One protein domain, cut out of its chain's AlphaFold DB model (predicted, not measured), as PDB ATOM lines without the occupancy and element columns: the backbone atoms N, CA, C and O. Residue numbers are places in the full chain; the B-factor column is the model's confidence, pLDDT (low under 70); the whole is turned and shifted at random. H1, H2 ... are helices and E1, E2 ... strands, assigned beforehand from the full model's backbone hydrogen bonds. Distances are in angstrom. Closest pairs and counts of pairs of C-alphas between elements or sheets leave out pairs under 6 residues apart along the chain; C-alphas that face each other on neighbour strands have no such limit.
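AT A GLANCE: This is residues 594 to 686 of the 1214 residues of an uncharacterized protein of Naegleria gruberi (UniProt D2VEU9). What shape? A strongly twisted antiparallel sheet, E3-E4-E1-E2-E5, has helix H1 beside its strands and a long loop back to E5. How large? The 93 printed residues hold E1-E2-E3-E4-H1-E5 in chain order, class mixed. They are only just compact, close to loose, radius of gyration of the C-alphas 14.7 A, spans 37 by 32 by 24 A.

IN THESE COORDINATES: Which strands? E3 is residues 622 to 626, E4 629 to 642, E1 594 to 603, E2 606 to 614, E5 677 to 681. Which helix? H1 is residues 643 to 661, from C-alpha 643 at (41.982, -24.339, -11.923) to C-alpha 661 at (51.973, -40.037, -31.409), 26.9 A.

HOW THE PARTS SIT: What pairs? In hairpin E1-E2, N 597 and O 612 are within hydrogen-bond range, 2.9 A. And H1? It is on the sheet, over none of its strands; its closest C-alphas to E5 are Tyr 653 and Leu 678, 7.1 A. Every O i to N i+4 pair in H1 is within range.

THE WHOLE: Any cut? The printed part has no cut; link H1-E5 is long. Low confidence? Residues 660 to 677 are under pLDDT 70.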
ATOM      1  N   LEU A 594      32.708 -28.015 -17.069       80.88
ATOM      2  CA  LEU A 594      32.907 -28.986 -18.153       80.88
ATOM      3  C   LEU A 594      31.704 -29.926 -18.237       80.88
ATOM      4  O   LEU A 594      31.224 -30.399 -17.212       80.88
ATOM      5  N   PHE A 595      31.225 -30.217 -19.438       81.69
ATOM      6  CA  PHE A 595      30.161 -31.186 -19.679       81.69
ATOM      7  C   PHE A 595      30.748 -32.580 -19.847       81.69
ATOM      8  O   PHE A 595      31.816 -32.735 -20.434       81.69
ATOM      9  N   VAL A 596      30.061 -33.583 -19.308       87.00
ATOM     10  CA  VAL A 596      30.500 -34.978 -19.297       87.00
ATOM     11  C   VAL A 596      29.530 -35.808 -20.116       87.00
ATOM     12  O   VAL A 596      28.318 -35.756 -19.888       87.00
ATOM     13  N   SER A 597      30.069 -36.600 -21.036       86.56
ATOM     14  CA  SER A 597      29.337 -37.647 -21.743       86.56
ATOM     15  C   SER A 597      30.050 -38.985 -21.586       86.56
ATOM     16  O   SER A 597      31.274 -39.059 -21.672       86.56
ATOM     17  N   GLN A 598      29.292 -40.054 -21.374       88.88
ATOM     18  CA  GLN A 598      29.794 -41.419 -21.416       88.88
ATOM     19  C   GLN A 598      29.878 -41.874 -22.873       88.88
ATOM     20  O   GLN A 598      28.897 -41.813 -23.612       88.88
ATOM     21  N   MET A 599      31.040 -42.358 -23.282       87.00
ATOM     22  CA  MET A 599      31.302 -42.866 -24.618       87.00
ATOM     23  C   MET A 599      31.589 -44.369 -24.548       87.00
ATOM     24  O   MET A 599      32.482 -44.802 -23.821       87.00
ATOM     25  N   ILE A 600      30.817 -45.166 -25.287       87.44
ATOM     26  CA  ILE A 600      31.006 -46.614 -25.431       87.44
ATOM     27  C   ILE A 600      31.540 -46.865 -26.832       87.44
ATOM     28  O   ILE A 600      30.853 -46.558 -27.807       87.44
ATOM     29  N   ILE A 601      32.751 -47.403 -26.928       84.31
ATOM     30  CA  ILE A 601      33.412 -47.696 -28.199       84.31
ATOM     31  C   ILE A 601      33.479 -49.205 -28.356       84.31
ATOM     32  O   ILE A 601      33.978 -49.897 -27.471       84.31
ATOM     33  N   ASN A 602      33.027 -49.711 -29.499       82.75
ATOM     34  CA  ASN A 602      33.268 -51.089 -29.887       82.75
ATOM     35  C   ASN A 602      34.434 -51.152 -30.872       82.75
ATOM     36  O   ASN A 602      34.347 -50.629 -31.986       82.75
ATOM     37  N   SER A 603      35.516 -51.799 -30.442       71.31
ATOM     38  CA  SER A 603      36.680 -52.093 -31.270       71.31
ATOM     39  C   SER A 603      36.893 -53.599 -31.324       71.31
ATOM     40  O   SER A 603      37.142 -54.235 -30.301       71.31
ATOM     41  N   ASN A 604      36.774 -54.186 -32.518       64.69
ATOM     42  CA  ASN A 604      37.000 -55.616 -32.757       64.69
ATOM     43  C   ASN A 604      36.202 -56.554 -31.821       64.69
ATOM     44  O   ASN A 604      36.700 -57.605 -31.422       64.69
ATOM     45  N   GLY A 605      34.963 -56.186 -31.465       65.38
ATOM     46  CA  GLY A 605      34.077 -57.002 -30.629       65.38
ATOM     47  C   GLY A 605      34.251 -56.823 -29.116       65.38
ATOM     48  O   GLY A 605      33.508 -57.448 -28.361       65.38
ATOM     49  N   LYS A 606      35.175 -55.965 -28.663       73.31
ATOM     50  CA  LYS A 606      35.277 -55.524 -27.264       73.31
ATOM     51  C   LYS A 606      34.639 -54.145 -27.098       73.31
ATOM     52  O   LYS A 606      34.900 -53.248 -27.897       73.31
ATOM     53  N   GLU A 607      33.826 -53.984 -26.057       81.62
ATOM     54  CA  GLU A 607      33.226 -52.703 -25.676       81.62
ATOM     55  C   GLU A 607      34.020 -52.064 -24.539       81.62
ATOM     56  O   GLU A 607      34.133 -52.637 -23.457       81.62
ATOM     57  N   GLU A 608      34.527 -50.860 -24.777       82.75
ATOM     58  CA  GLU A 608      35.279 -50.086 -23.796       82.75
ATOM     59  C   GLU A 608      34.541 -48.789 -23.460       82.75
ATOM     60  O   GLU A 608      34.007 -48.094 -24.334       82.75
ATOM     61  N   MET A 609      34.505 -48.464 -22.167       85.81
ATOM     62  CA  MET A 609      33.867 -47.257 -21.649       85.81
ATOM     63  C   MET A 609      34.909 -46.165 -21.448       85.81
ATOM     64  O   MET A 609      35.919 -46.346 -20.773       85.81
ATOM     65  N   THR A 610      34.631 -44.994 -22.000       86.94
ATOM     66  CA  THR A 610      35.473 -43.803 -21.881       86.94
ATOM     67  C   THR A 610      34.604 -42.593 -21.573       86.94
ATOM     68  O   THR A 610      33.403 -42.589 -21.843       86.94
ATOM     69  N   ALA A 611      35.188 -41.577 -20.954       87.06
ATOM     70  CA  ALA A 611      34.501 -40.340 -20.626       87.06
ATOM     71  C   ALA A 611      34.929 -39.267 -21.626       87.06
ATOM     72  O   ALA A 611      36.119 -39.110 -21.886       87.06
ATOM     73  N   LEU A 612      33.971 -38.523 -22.170       84.88
ATOM     74  CA  LEU A 612      34.215 -37.371 -23.025       84.88
ATOM     75  C   LEU A 612      33.884 -36.094 -22.253       84.88
ATOM     76  O   LEU A 612      32.743 -35.905 -21.828       84.88
ATOM     77  N   LEU A 613      34.872 -35.213 -22.103       81.19
ATOM     78  CA  LEU A 613      34.677 -33.868 -21.574       81.19
ATOM     79  C   LEU A 613      34.619 -32.835 -22.688       81.19
ATOM     80  O   LEU A 613      35.532 -32.772 -23.510       81.19
ATOM     81  N   THR A 614      33.602 -31.981 -22.641       74.19
ATOM     82  CA  THR A 614      33.391 -30.871 -23.576       74.19
ATOM     83  C   THR A 614      33.149 -29.558 -22.839       74.19
ATOM     84  O   THR A 614      32.704 -29.539 -21.694       74.19
ATOM     85  N   PHE A 615      33.406 -28.420 -23.490       68.94
ATOM     86  CA  PHE A 615      33.018 -27.113 -22.932       68.94
ATOM     87  C   PHE A 615      31.526 -26.805 -23.073       68.94
ATOM     88  O   PHE A 615      31.028 -25.903 -22.402       68.94
ATOM     89  N   GLY A 616      30.798 -27.565 -23.893       63.78
ATOM     90  CA  GLY A 616      29.356 -27.416 -24.022       63.78
ATOM     91  C   GLY A 616      28.572 -28.697 -24.019       63.78
ATOM     92  O   GLY A 616      29.107 -29.791 -24.187       63.78
ATOM     93  N   GLU A 617      27.283 -28.503 -23.793       68.31
ATOM     94  CA  GLU A 617      26.323 -29.566 -23.599       68.31
ATOM     95  C   GLU A 617      26.009 -30.266 -24.916       68.31
ATOM     96  O   GLU A 617      25.552 -29.646 -25.875       68.31
ATOM     97  N   ILE A 618      26.213 -31.578 -24.935       72.31
ATOM     98  CA  ILE A 618      25.612 -32.441 -25.943       72.31
ATOM     99  C   ILE A 618      24.217 -32.778 -25.426       72.31
ATOM    100  O   ILE A 618      24.081 -33.415 -24.388       72.31
ATOM    101  N   GLN A 619      23.178 -32.319 -26.116       65.56
ATOM    102  CA  GLN A 619      21.807 -32.385 -25.594       65.56
ATOM    103  C   GLN A 619      21.162 -33.773 -25.718       65.56
ATOM    104  O   GLN A 619      20.215 -34.071 -24.992       65.56
ATOM    105  N   TYR A 620      21.658 -34.628 -26.618       69.50
ATOM    106  CA  TYR A 620      21.009 -35.894 -26.957       69.50
ATOM    107  C   TYR A 620      22.014 -37.031 -27.138       69.50
ATOM    108  O   TYR A 620      23.123 -36.794 -27.621       69.50
ATOM    109  N   PRO A 621      21.636 -38.273 -26.787       77.12
ATOM    110  CA  PRO A 621      22.437 -39.436 -27.118       77.12
ATOM    111  C   PRO A 621      22.393 -39.705 -28.624       77.12
ATOM    112  O   PRO A 621      21.347 -39.573 -29.260       77.12
ATOM    113  N   PHE A 622      23.522 -40.115 -29.195       74.62
ATOM    114  CA  PHE A 622      23.593 -40.528 -30.594       74.62
ATOM    115  C   PHE A 622      24.621 -41.641 -30.796       74.62
ATOM    116  O   PHE A 622      25.516 -41.861 -29.975       74.62
ATOM    117  N   GLU A 623      24.457 -42.362 -31.901       81.44
ATOM    118  CA  GLU A 623      25.310 -43.473 -32.303       81.44
ATOM    119  C   GLU A 623      25.978 -43.159 -33.637       81.44
ATOM    120  O   GLU A 623      25.363 -42.629 -34.565       81.44
ATOM    121  N   VAL A 624      27.258 -43.494 -33.713       75.56
ATOM    122  CA  VAL A 624      28.105 -43.288 -34.873       75.56
ATOM    123  C   VAL A 624      28.737 -44.618 -35.252       75.56
ATOM    124  O   VAL A 624      29.416 -45.239 -34.442       75.56
ATOM    125  N   THR A 625      28.537 -45.052 -36.492       71.94
ATOM    126  CA  THR A 625      29.021 -46.346 -36.985       71.94
ATOM    127  C   THR A 625      30.007 -46.154 -38.131       71.94
ATOM    128  O   THR A 625      29.675 -45.513 -39.128       71.94
ATOM    129  N   MET A 626      31.185 -46.762 -38.019       69.31
ATOM    130  CA  MET A 626      32.189 -46.881 -39.074       69.31
ATOM    131  C   MET A 626      32.609 -48.350 -39.162       69.31
ATOM    132  O   MET A 626      33.519 -48.785 -38.463       69.31
ATOM    133  N   HIS A 627      31.891 -49.133 -39.969       60.84
ATOM    134  CA  HIS A 627      31.942 -50.597 -39.938       60.84
ATOM    135  C   HIS A 627      33.389 -51.146 -40.013       60.84
ATOM    136  O   HIS A 627      34.117 -50.780 -40.935       60.84
ATOM    137  N   PRO A 628      33.822 -52.044 -39.097       64.38
ATOM    138  CA  PRO A 628      33.055 -52.730 -38.042       64.38
ATOM    139  C   PRO A 628      32.965 -51.993 -36.689       64.38
ATOM    140  O   PRO A 628      32.432 -52.553 -35.737       64.38
ATOM    141  N   LEU A 629      33.492 -50.775 -36.578       74.44
ATOM    142  CA  LEU A 629      33.519 -49.988 -35.346       74.44
ATOM    143  C   LEU A 629      32.210 -49.222 -35.140       74.44
ATOM    144  O   LEU A 629      31.597 -48.729 -36.090       74.44
ATOM    145  N   TRP A 630      31.804 -49.052 -33.887       79.88
ATOM    146  CA  TRP A 630      30.720 -48.140 -33.534       79.88
ATOM    147  C   TRP A 630      30.984 -47.455 -32.199       79.88
ATOM    148  O   TRP A 630      31.731 -47.952 -31.356       79.88
ATOM    149  N   LEU A 631      30.384 -46.282 -32.037       85.12
ATOM    150  CA  LEU A 631      30.521 -45.409 -30.885       85.12
ATOM    151  C   LEU A 631      29.135 -44.932 -30.471       85.12
ATOM    152  O   LEU A 631      28.411 -44.352 -31.278       85.12
ATOM    153  N   LYS A 632      28.779 -45.147 -29.206       86.38
ATOM    154  CA  LYS A 632      27.575 -44.579 -28.590       86.38
ATOM    155  C   LYS A 632      27.969 -43.524 -27.581       86.38
ATOM    156  O   LYS A 632      28.837 -43.766 -26.746       86.38
ATOM    157  N   LEU A 633      27.317 -42.372 -27.654       86.06
ATOM    158  CA  LEU A 633      27.578 -41.252 -26.768       86.06
ATOM    159  C   LEU A 633      26.320 -40.935 -25.960       86.06
ATOM    160  O   LEU A 633      25.248 -40.740 -26.527       86.06
ATOM    161  N   PHE A 634      26.463 -40.891 -24.638       87.12
ATOM    162  CA  PHE A 634      25.391 -40.644 -23.679       87.12
ATOM    163  C   PHE A 634      25.729 -39.409 -22.839       87.12
ATOM    164  O   PHE A 634      26.658 -39.463 -22.032       87.12
ATOM    165  N   PRO A 635      25.004 -38.295 -22.996       84.75
ATOM    166  CA  PRO A 635      25.193 -37.123 -22.151       84.75
ATOM    167  C   PRO A 635      24.873 -37.431 -20.686       84.75
ATOM    168  O   PRO A 635      23.832 -38.016 -20.389       84.75
ATOM    169  N   CYS A 636      25.749 -37.028 -19.765       85.00
ATOM    170  CA  CYS A 636      25.572 -37.268 -18.328       85.00
ATOM    171  C   CYS A 636      25.279 -35.981 -17.542       85.00
ATOM    172  O   CYS A 636      24.621 -36.043 -16.509       85.00
ATOM    173  N   GLY A 637      25.759 -34.822 -18.006       84.75
ATOM    174  CA  GLY A 637      25.551 -33.523 -17.355       84.75
ATOM    175  C   GLY A 637      26.822 -32.678 -17.357       84.75
ATOM    176  O   GLY A 637      27.567 -32.685 -18.333       84.75
ATOM    177  N   PHE A 638      27.095 -31.959 -16.266       86.50
ATOM    178  CA  PHE A 638      28.317 -31.164 -16.118       86.50
ATOM    179  C   PHE A 638      28.978 -31.341 -14.751       86.50
ATOM    180  O   PHE A 638      28.337 -31.680 -13.759       86.50
ATOM    181  N   ILE A 639      30.272 -31.048 -14.707       88.12
ATOM    182  CA  ILE A 639      31.092 -30.933 -13.509       88.12
ATOM    183  C   ILE A 639      31.687 -29.531 -13.421       88.12
ATOM    184  O   ILE A 639      31.865 -28.838 -14.423       88.12
ATOM    185  N   THR A 640      32.014 -29.122 -12.202       85.75
ATOM    186  CA  THR A 640      32.812 -27.923 -11.945       85.75
ATOM    187  C   THR A 640      34.144 -28.374 -11.356       85.75
ATOM    188  O   THR A 640      34.154 -29.142 -10.393       85.75
ATOM    189  N   VAL A 641      35.253 -27.950 -11.959       84.62
ATOM    190  CA  VAL A 641      36.619 -28.302 -11.541       84.62
ATOM    191  C   VAL A 641      37.394 -27.043 -11.189       84.62
ATOM    192  O   VAL A 641      37.207 -26.006 -11.814       84.62
ATOM    193  N   THR A 642      38.271 -27.109 -10.196       84.94
ATOM    194  CA  THR A 642      39.170 -25.994  -9.865       84.94
ATOM    195  C   THR A 642      40.228 -25.798 -10.956       84.94
ATOM    196  O   THR A 642      40.531 -26.717 -11.718       84.94
ATOM    197  N   LYS A 643      40.865 -24.624 -11.007       78.56
ATOM    198  CA  LYS A 643      41.982 -24.339 -11.923       78.56
ATOM    199  C   LYS A 643      43.108 -25.371 -11.795       78.56
ATOM    200  O   LYS A 643      43.615 -25.847 -12.802       78.56
ATOM    201  N   SER A 644      43.437 -25.778 -10.566       80.31
ATOM    202  CA  SER A 644      44.463 -26.798 -10.313       80.31
ATOM    203  C   SER A 644      44.053 -28.186 -10.822       80.31
ATOM    204  O   SER A 644      44.875 -28.906 -11.386       80.31
ATOM    205  N   GLU A 645      42.789 -28.584 -10.653       81.62
ATOM    206  CA  GLU A 645      42.282 -29.845 -11.213       81.62
ATOM    207  C   GLU A 645      42.265 -29.817 -12.744       81.62
ATOM    208  O   GLU A 645      42.648 -30.800 -13.376       81.62
ATOM    209  N   TYR A 646      41.879 -28.687 -13.338       80.62
ATOM    210  CA  TYR A 646      41.915 -28.485 -14.782       80.62
ATOM    211  C   TYR A 646      43.343 -28.592 -15.336       80.62
ATOM    212  O   TYR A 646      43.577 -29.329 -16.289       80.62
ATOM    213  N   GLU A 647      44.325 -27.942 -14.702       76.94
ATOM    214  CA  GLU A 647      45.743 -28.036 -15.083       76.94
ATOM    215  C   GLU A 647      46.262 -29.483 -15.033       76.94
ATOM    216  O   GLU A 647      46.975 -29.913 -15.941       76.94
ATOM    217  N   LYS A 648      45.855 -30.268 -14.024       78.81
ATOM    218  CA  LYS A 648      46.197 -31.699 -13.924       78.81
ATOM    219  C   LYS A 648      45.557 -32.537 -15.033       78.81
ATOM    220  O   LYS A 648      46.226 -33.406 -15.584       78.81
ATOM    221  N   LEU A 649      44.296 -32.270 -15.382       80.25
ATOM    222  CA  LEU A 649      43.615 -32.940 -16.497       80.25
ATOM    223  C   LEU A 649      44.319 -32.677 -17.833       80.25
ATOM    224  O   LEU A 649      44.543 -33.606 -18.608       80.25
ATOM    225  N   ILE A 650      44.698 -31.422 -18.087       75.06
ATOM    226  CA  ILE A 650      45.447 -31.044 -19.288       75.06
ATOM    227  C   ILE A 650      46.814 -31.728 -19.302       75.06
ATOM    228  O   ILE A 650      47.185 -32.312 -20.316       75.06
ATOM    229  N   ALA A 651      47.551 -31.701 -18.187       75.75
ATOM    230  CA  ALA A 651      48.856 -32.351 -18.090       75.75
ATOM    231  C   ALA A 651      48.773 -33.850 -18.427       75.75
ATOM    232  O   ALA A 651      49.518 -34.316 -19.293       75.75
ATOM    233  N   PHE A 652      47.806 -34.557 -17.830       82.38
ATOM    234  CA  PHE A 652      47.535 -35.969 -18.105       82.38
ATOM    235  C   PHE A 652      47.269 -36.216 -19.592       82.38
ATOM    236  O   PHE A 652      47.910 -37.066 -20.216       82.38
ATOM    237  N   TYR A 653      46.370 -35.429 -20.186       76.25
ATOM    238  CA  TYR A 653      45.994 -35.580 -21.588       76.25
ATOM    239  C   TYR A 653      47.176 -35.335 -22.537       76.25
ATOM    240  O   TYR A 653      47.426 -36.127 -23.443       76.25
ATOM    241  N   MET A 654      47.979 -34.298 -22.285       71.31
ATOM    242  CA  MET A 654      49.153 -33.982 -23.105       71.31
ATOM    243  C   MET A 654      50.217 -35.085 -23.045       71.31
ATOM    244  O   MET A 654      50.878 -35.366 -24.049       71.31
ATOM    245  N   ARG A 655      50.392 -35.741 -21.889       74.81
ATOM    246  CA  ARG A 655      51.280 -36.909 -21.772       74.81
ATOM    247  C   ARG A 655      50.732 -38.103 -22.540       74.81
ATOM    248  O   ARG A 655      51.491 -38.744 -23.262       74.81
ATOM    249  N   LEU A 656      49.433 -38.363 -22.438       75.62
ATOM    250  CA  LEU A 656      48.764 -39.423 -23.185       75.62
ATOM    251  C   LEU A 656      48.919 -39.231 -24.704       75.62
ATOM    252  O   LEU A 656      49.301 -40.169 -25.403       75.62
ATOM    253  N   CYS A 657      48.763 -38.007 -25.214       69.19
ATOM    254  CA  CYS A 657      49.030 -37.696 -26.622       69.19
ATOM    255  C   CYS A 657      50.492 -37.976 -27.020       69.19
ATOM    256  O   CYS A 657      50.742 -38.560 -28.075       69.19
ATOM    257  N   ARG A 658      51.478 -37.633 -26.176       69.25
ATOM    258  CA  ARG A 658      52.896 -37.953 -26.452       69.25
ATOM    259  C   ARG A 658      53.139 -39.457 -26.577       69.25
ATOM    260  O   ARG A 658      53.885 -39.869 -27.463       69.25
ATOM    261  N   ILE A 659      52.497 -40.254 -25.721       71.44
ATOM    262  CA  ILE A 659      52.607 -41.720 -25.716       71.44
ATOM    263  C   ILE A 659      52.068 -42.317 -27.021       71.44
ATOM    264  O   ILE A 659      52.671 -43.239 -27.571       71.44
ATOM    265  N   ILE A 660      50.959 -41.782 -27.538       68.44
ATOM    266  CA  ILE A 660      50.308 -42.306 -28.743       68.44
ATOM    267  C   ILE A 660      51.045 -41.885 -30.033       68.44
ATOM    268  O   ILE A 660      51.142 -42.706 -30.944       68.44
ATOM    269  N   TYR A 661      51.581 -40.654 -30.121       63.72
ATOM    270  CA  TYR A 661      51.973 -40.037 -31.409       63.72
ATOM    271  C   TYR A 661      53.463 -39.722 -31.627       63.72
ATOM    272  O   TYR A 661      53.840 -39.354 -32.736       63.72
ATOM    273  N   ASN A 662      54.321 -39.861 -30.613       59.59
ATOM    274  CA  ASN A 662      55.791 -39.848 -30.726       59.59
ATOM    275  C   ASN A 662      56.495 -38.738 -31.555       59.59
ATOM    276  O   ASN A 662      57.629 -38.951 -31.983       59.59
ATOM    277  N   ASN A 663      55.928 -37.532 -31.732       50.16
ATOM    278  CA  ASN A 663      56.629 -36.447 -32.443       50.16
ATOM    279  C   ASN A 663      56.534 -35.039 -31.819       50.16
ATOM    280  O   ASN A 663      55.541 -34.657 -31.201       50.16
ATOM    281  N   TYR A 664      57.629 -34.286 -31.992       46.28
ATOM    282  CA  TYR A 664      57.917 -32.945 -31.469       46.28
ATOM    283  C   TYR A 664      57.241 -31.838 -32.297       46.28
ATOM    284  O   TYR A 664      57.769 -31.443 -33.328       46.28
ATOM    285  N   ALA A 665      56.134 -31.281 -31.799       40.44
ATOM    286  CA  ALA A 665      55.686 -29.905 -32.071       40.44
ATOM    287  C   ALA A 665      54.602 -29.474 -31.060       40.44
ATOM    288  O   ALA A 665      53.572 -28.937 -31.428       40.44
ATOM    289  N   LEU A 666      54.817 -29.720 -29.761       46.50
ATOM    290  CA  LEU A 666      53.925 -29.226 -28.697       46.50
ATOM    291  C   LEU A 666      54.296 -27.815 -28.204       46.50
ATOM    292  O   LEU A 666      54.112 -27.503 -27.029       46.50
ATOM    293  N   LYS A 667      54.905 -26.992 -29.066       36.38
ATOM    294  CA  LYS A 667      55.310 -25.625 -28.721       36.38
ATOM    295  C   LYS A 667      54.211 -24.663 -29.165       36.38
ATOM    296  O   LYS A 667      53.904 -24.592 -30.346       36.38
ATOM    297  N   ASP A 668      53.658 -23.973 -28.172       38.94
ATOM    298  CA  ASP A 668      52.670 -22.894 -28.252       38.94
ATOM    299  C   ASP A 668      51.234 -23.322 -28.594       38.94
ATOM    300  O   ASP A 668      50.717 -23.073 -29.680       38.94
ATOM    301  N   TYR A 669      50.540 -23.913 -27.613       38.78
ATOM    302  CA  TYR A 669      49.091 -24.121 -27.693       38.78
ATOM    303  C   TYR A 669      48.326 -23.054 -26.913       38.78
ATOM    304  O   TYR A 669      48.174 -23.125 -25.694       38.78
ATOM    305  N   PHE A 670      47.839 -22.061 -27.659       36.47
ATOM    306  CA  PHE A 670      46.906 -21.041 -27.195       36.47
ATOM    307  C   PHE A 670      45.443 -21.450 -27.424       36.47
ATOM    308  O   PHE A 670      45.098 -22.154 -28.372       36.47
ATOM    309  N   TYR A 671      44.601 -20.928 -26.533       40.34
ATOM    310  CA  TYR A 671      43.147 -21.017 -26.353       40.34
ATOM    311  C   TYR A 671      42.263 -20.581 -27.558       40.34
ATOM    312  O   TYR A 671      41.190 -20.017 -27.365       40.34
ATOM    313  N   GLY A 672      42.690 -20.799 -28.803       37.31
ATOM    314  CA  GLY A 672      42.152 -20.077 -29.965       37.31
ATOM    315  C   GLY A 672      40.873 -20.610 -30.628       37.31
ATOM    316  O   GLY A 672      40.130 -19.806 -31.175       37.31
ATOM    317  N   ASP A 673      40.587 -21.918 -30.593       36.72
ATOM    318  CA  ASP A 673      39.598 -22.512 -31.529       36.72
ATOM    319  C   ASP A 673      38.300 -23.029 -30.870       36.72
ATOM    320  O   ASP A 673      37.384 -23.499 -31.540       36.72
ATOM    321  N   GLY A 674      38.200 -22.937 -29.538       40.75
ATOM    322  CA  GLY A 674      36.958 -23.121 -28.770       40.75
ATOM    323  C   GLY A 674      36.266 -24.501 -28.821       40.75
ATOM    324  O   GLY A 674      35.151 -24.632 -28.319       40.75
ATOM    325  N   ARG A 675      36.900 -25.540 -29.376       46.81
ATOM    326  CA  ARG A 675      36.420 -26.935 -29.346       46.81
ATOM    327  C   ARG A 675      37.415 -27.800 -28.575       46.81
ATOM    328  O   ARG A 675      38.546 -27.991 -29.003       46.81
ATOM    329  N   PHE A 676      37.005 -28.270 -27.402       56.22
ATOM    330  CA  PHE A 676      37.830 -29.037 -26.468       56.22
ATOM    331  C   PHE A 676      37.159 -30.375 -26.199       56.22
ATOM    332  O   PHE A 676      36.022 -30.393 -25.727       56.22
ATOM    333  N   TYR A 677      37.872 -31.460 -26.491       68.50
ATOM    334  CA  TYR A 677      37.464 -32.825 -26.190       68.50
ATOM    335  C   TYR A 677      38.577 -33.474 -25.373       68.50
ATOM    336  O   TYR A 677      39.683 -33.647 -25.888       68.50
ATOM    337  N   LEU A 678      38.310 -33.832 -24.117       75.06
ATOM    338  CA  LEU A 678      39.187 -34.757 -23.394       75.06
ATOM    339  C   LEU A 678      38.520 -36.117 -23.356       75.06
ATOM    340  O   LEU A 678      37.455 -36.262 -22.759       75.06
ATOM    341  N   VAL A 679      39.166 -37.103 -23.968       78.44
ATOM    342  CA  VAL A 679      38.797 -38.503 -23.787       78.44
ATOM    343  C   VAL A 679      39.599 -39.048 -22.614       78.44
ATOM    344  O   VAL A 679      40.829 -39.076 -22.646       78.44
ATOM    345  N   LEU A 680      38.894 -39.437 -21.560       85.75
ATOM    346  CA  LEU A 680      39.463 -39.855 -20.285       85.75
ATOM    347  C   LEU A 680      39.043 -41.285 -19.928       85.75
ATOM    348  O   LEU A 680      37.999 -41.759 -20.395       85.75
ATOM    349  N   PRO A 681      39.830 -41.972 -19.080       86.31
ATOM    350  CA  PRO A 681      39.412 -43.236 -18.497       86.31
ATOM    351  C   PRO A 681      38.101 -43.052 -17.730       86.31
ATOM    352  O   PRO A 681      37.884 -42.019 -17.085       86.31
ATOM    353  N   SER A 682      37.224 -44.047 -17.815       85.81
ATOM    354  CA  SER A 682      35.884 -43.968 -17.245       85.81
ATOM    355  C   SER A 682      35.616 -45.036 -16.196       85.81
ATOM    356  O   SER A 682      36.131 -46.150 -16.275       85.81
ATOM    357  N   CYS A 683      34.775 -44.681 -15.226       79.50
ATOM    358  CA  CYS A 683      34.217 -45.573 -14.221       79.50
ATOM    359  C   CYS A 683      32.702 -45.716 -14.417       79.50
ATOM    360  O   CYS A 683      32.039 -44.835 -14.961       79.50
ATOM    361  N   ARG A 684      32.125 -46.813 -13.912       71.31
ATOM    362  CA  ARG A 684      30.664 -46.940 -13.810       71.31
ATOM    363  C   ARG A 684      30.170 -46.043 -12.676       71.31
ATOM    364  O   ARG A 684      30.315 -46.399 -11.509       71.31
ATOM    365  N   GLY A 685      29.595 -44.899 -13.027       66.88
ATOM    366  CA  GLY A 685      29.096 -43.906 -12.080       66.88
ATOM    367  C   GLY A 685      27.706 -43.401 -12.455       66.88
ATOM    368  O   GLY A 685      27.372 -43.312 -13.632       66.88
ATOM    369  N   ASN A 686      26.892 -43.062 -11.450       68.56
ATOM    370  CA  ASN A 686      25.550 -42.503 -11.664       68.56
ATOM    371  C   ASN A 686      25.552 -40.966 -11.738       68.56
ATOM    372  O   ASN A 686      24.579 -40.380 -12.206       68.56
TER     373      ASN A 686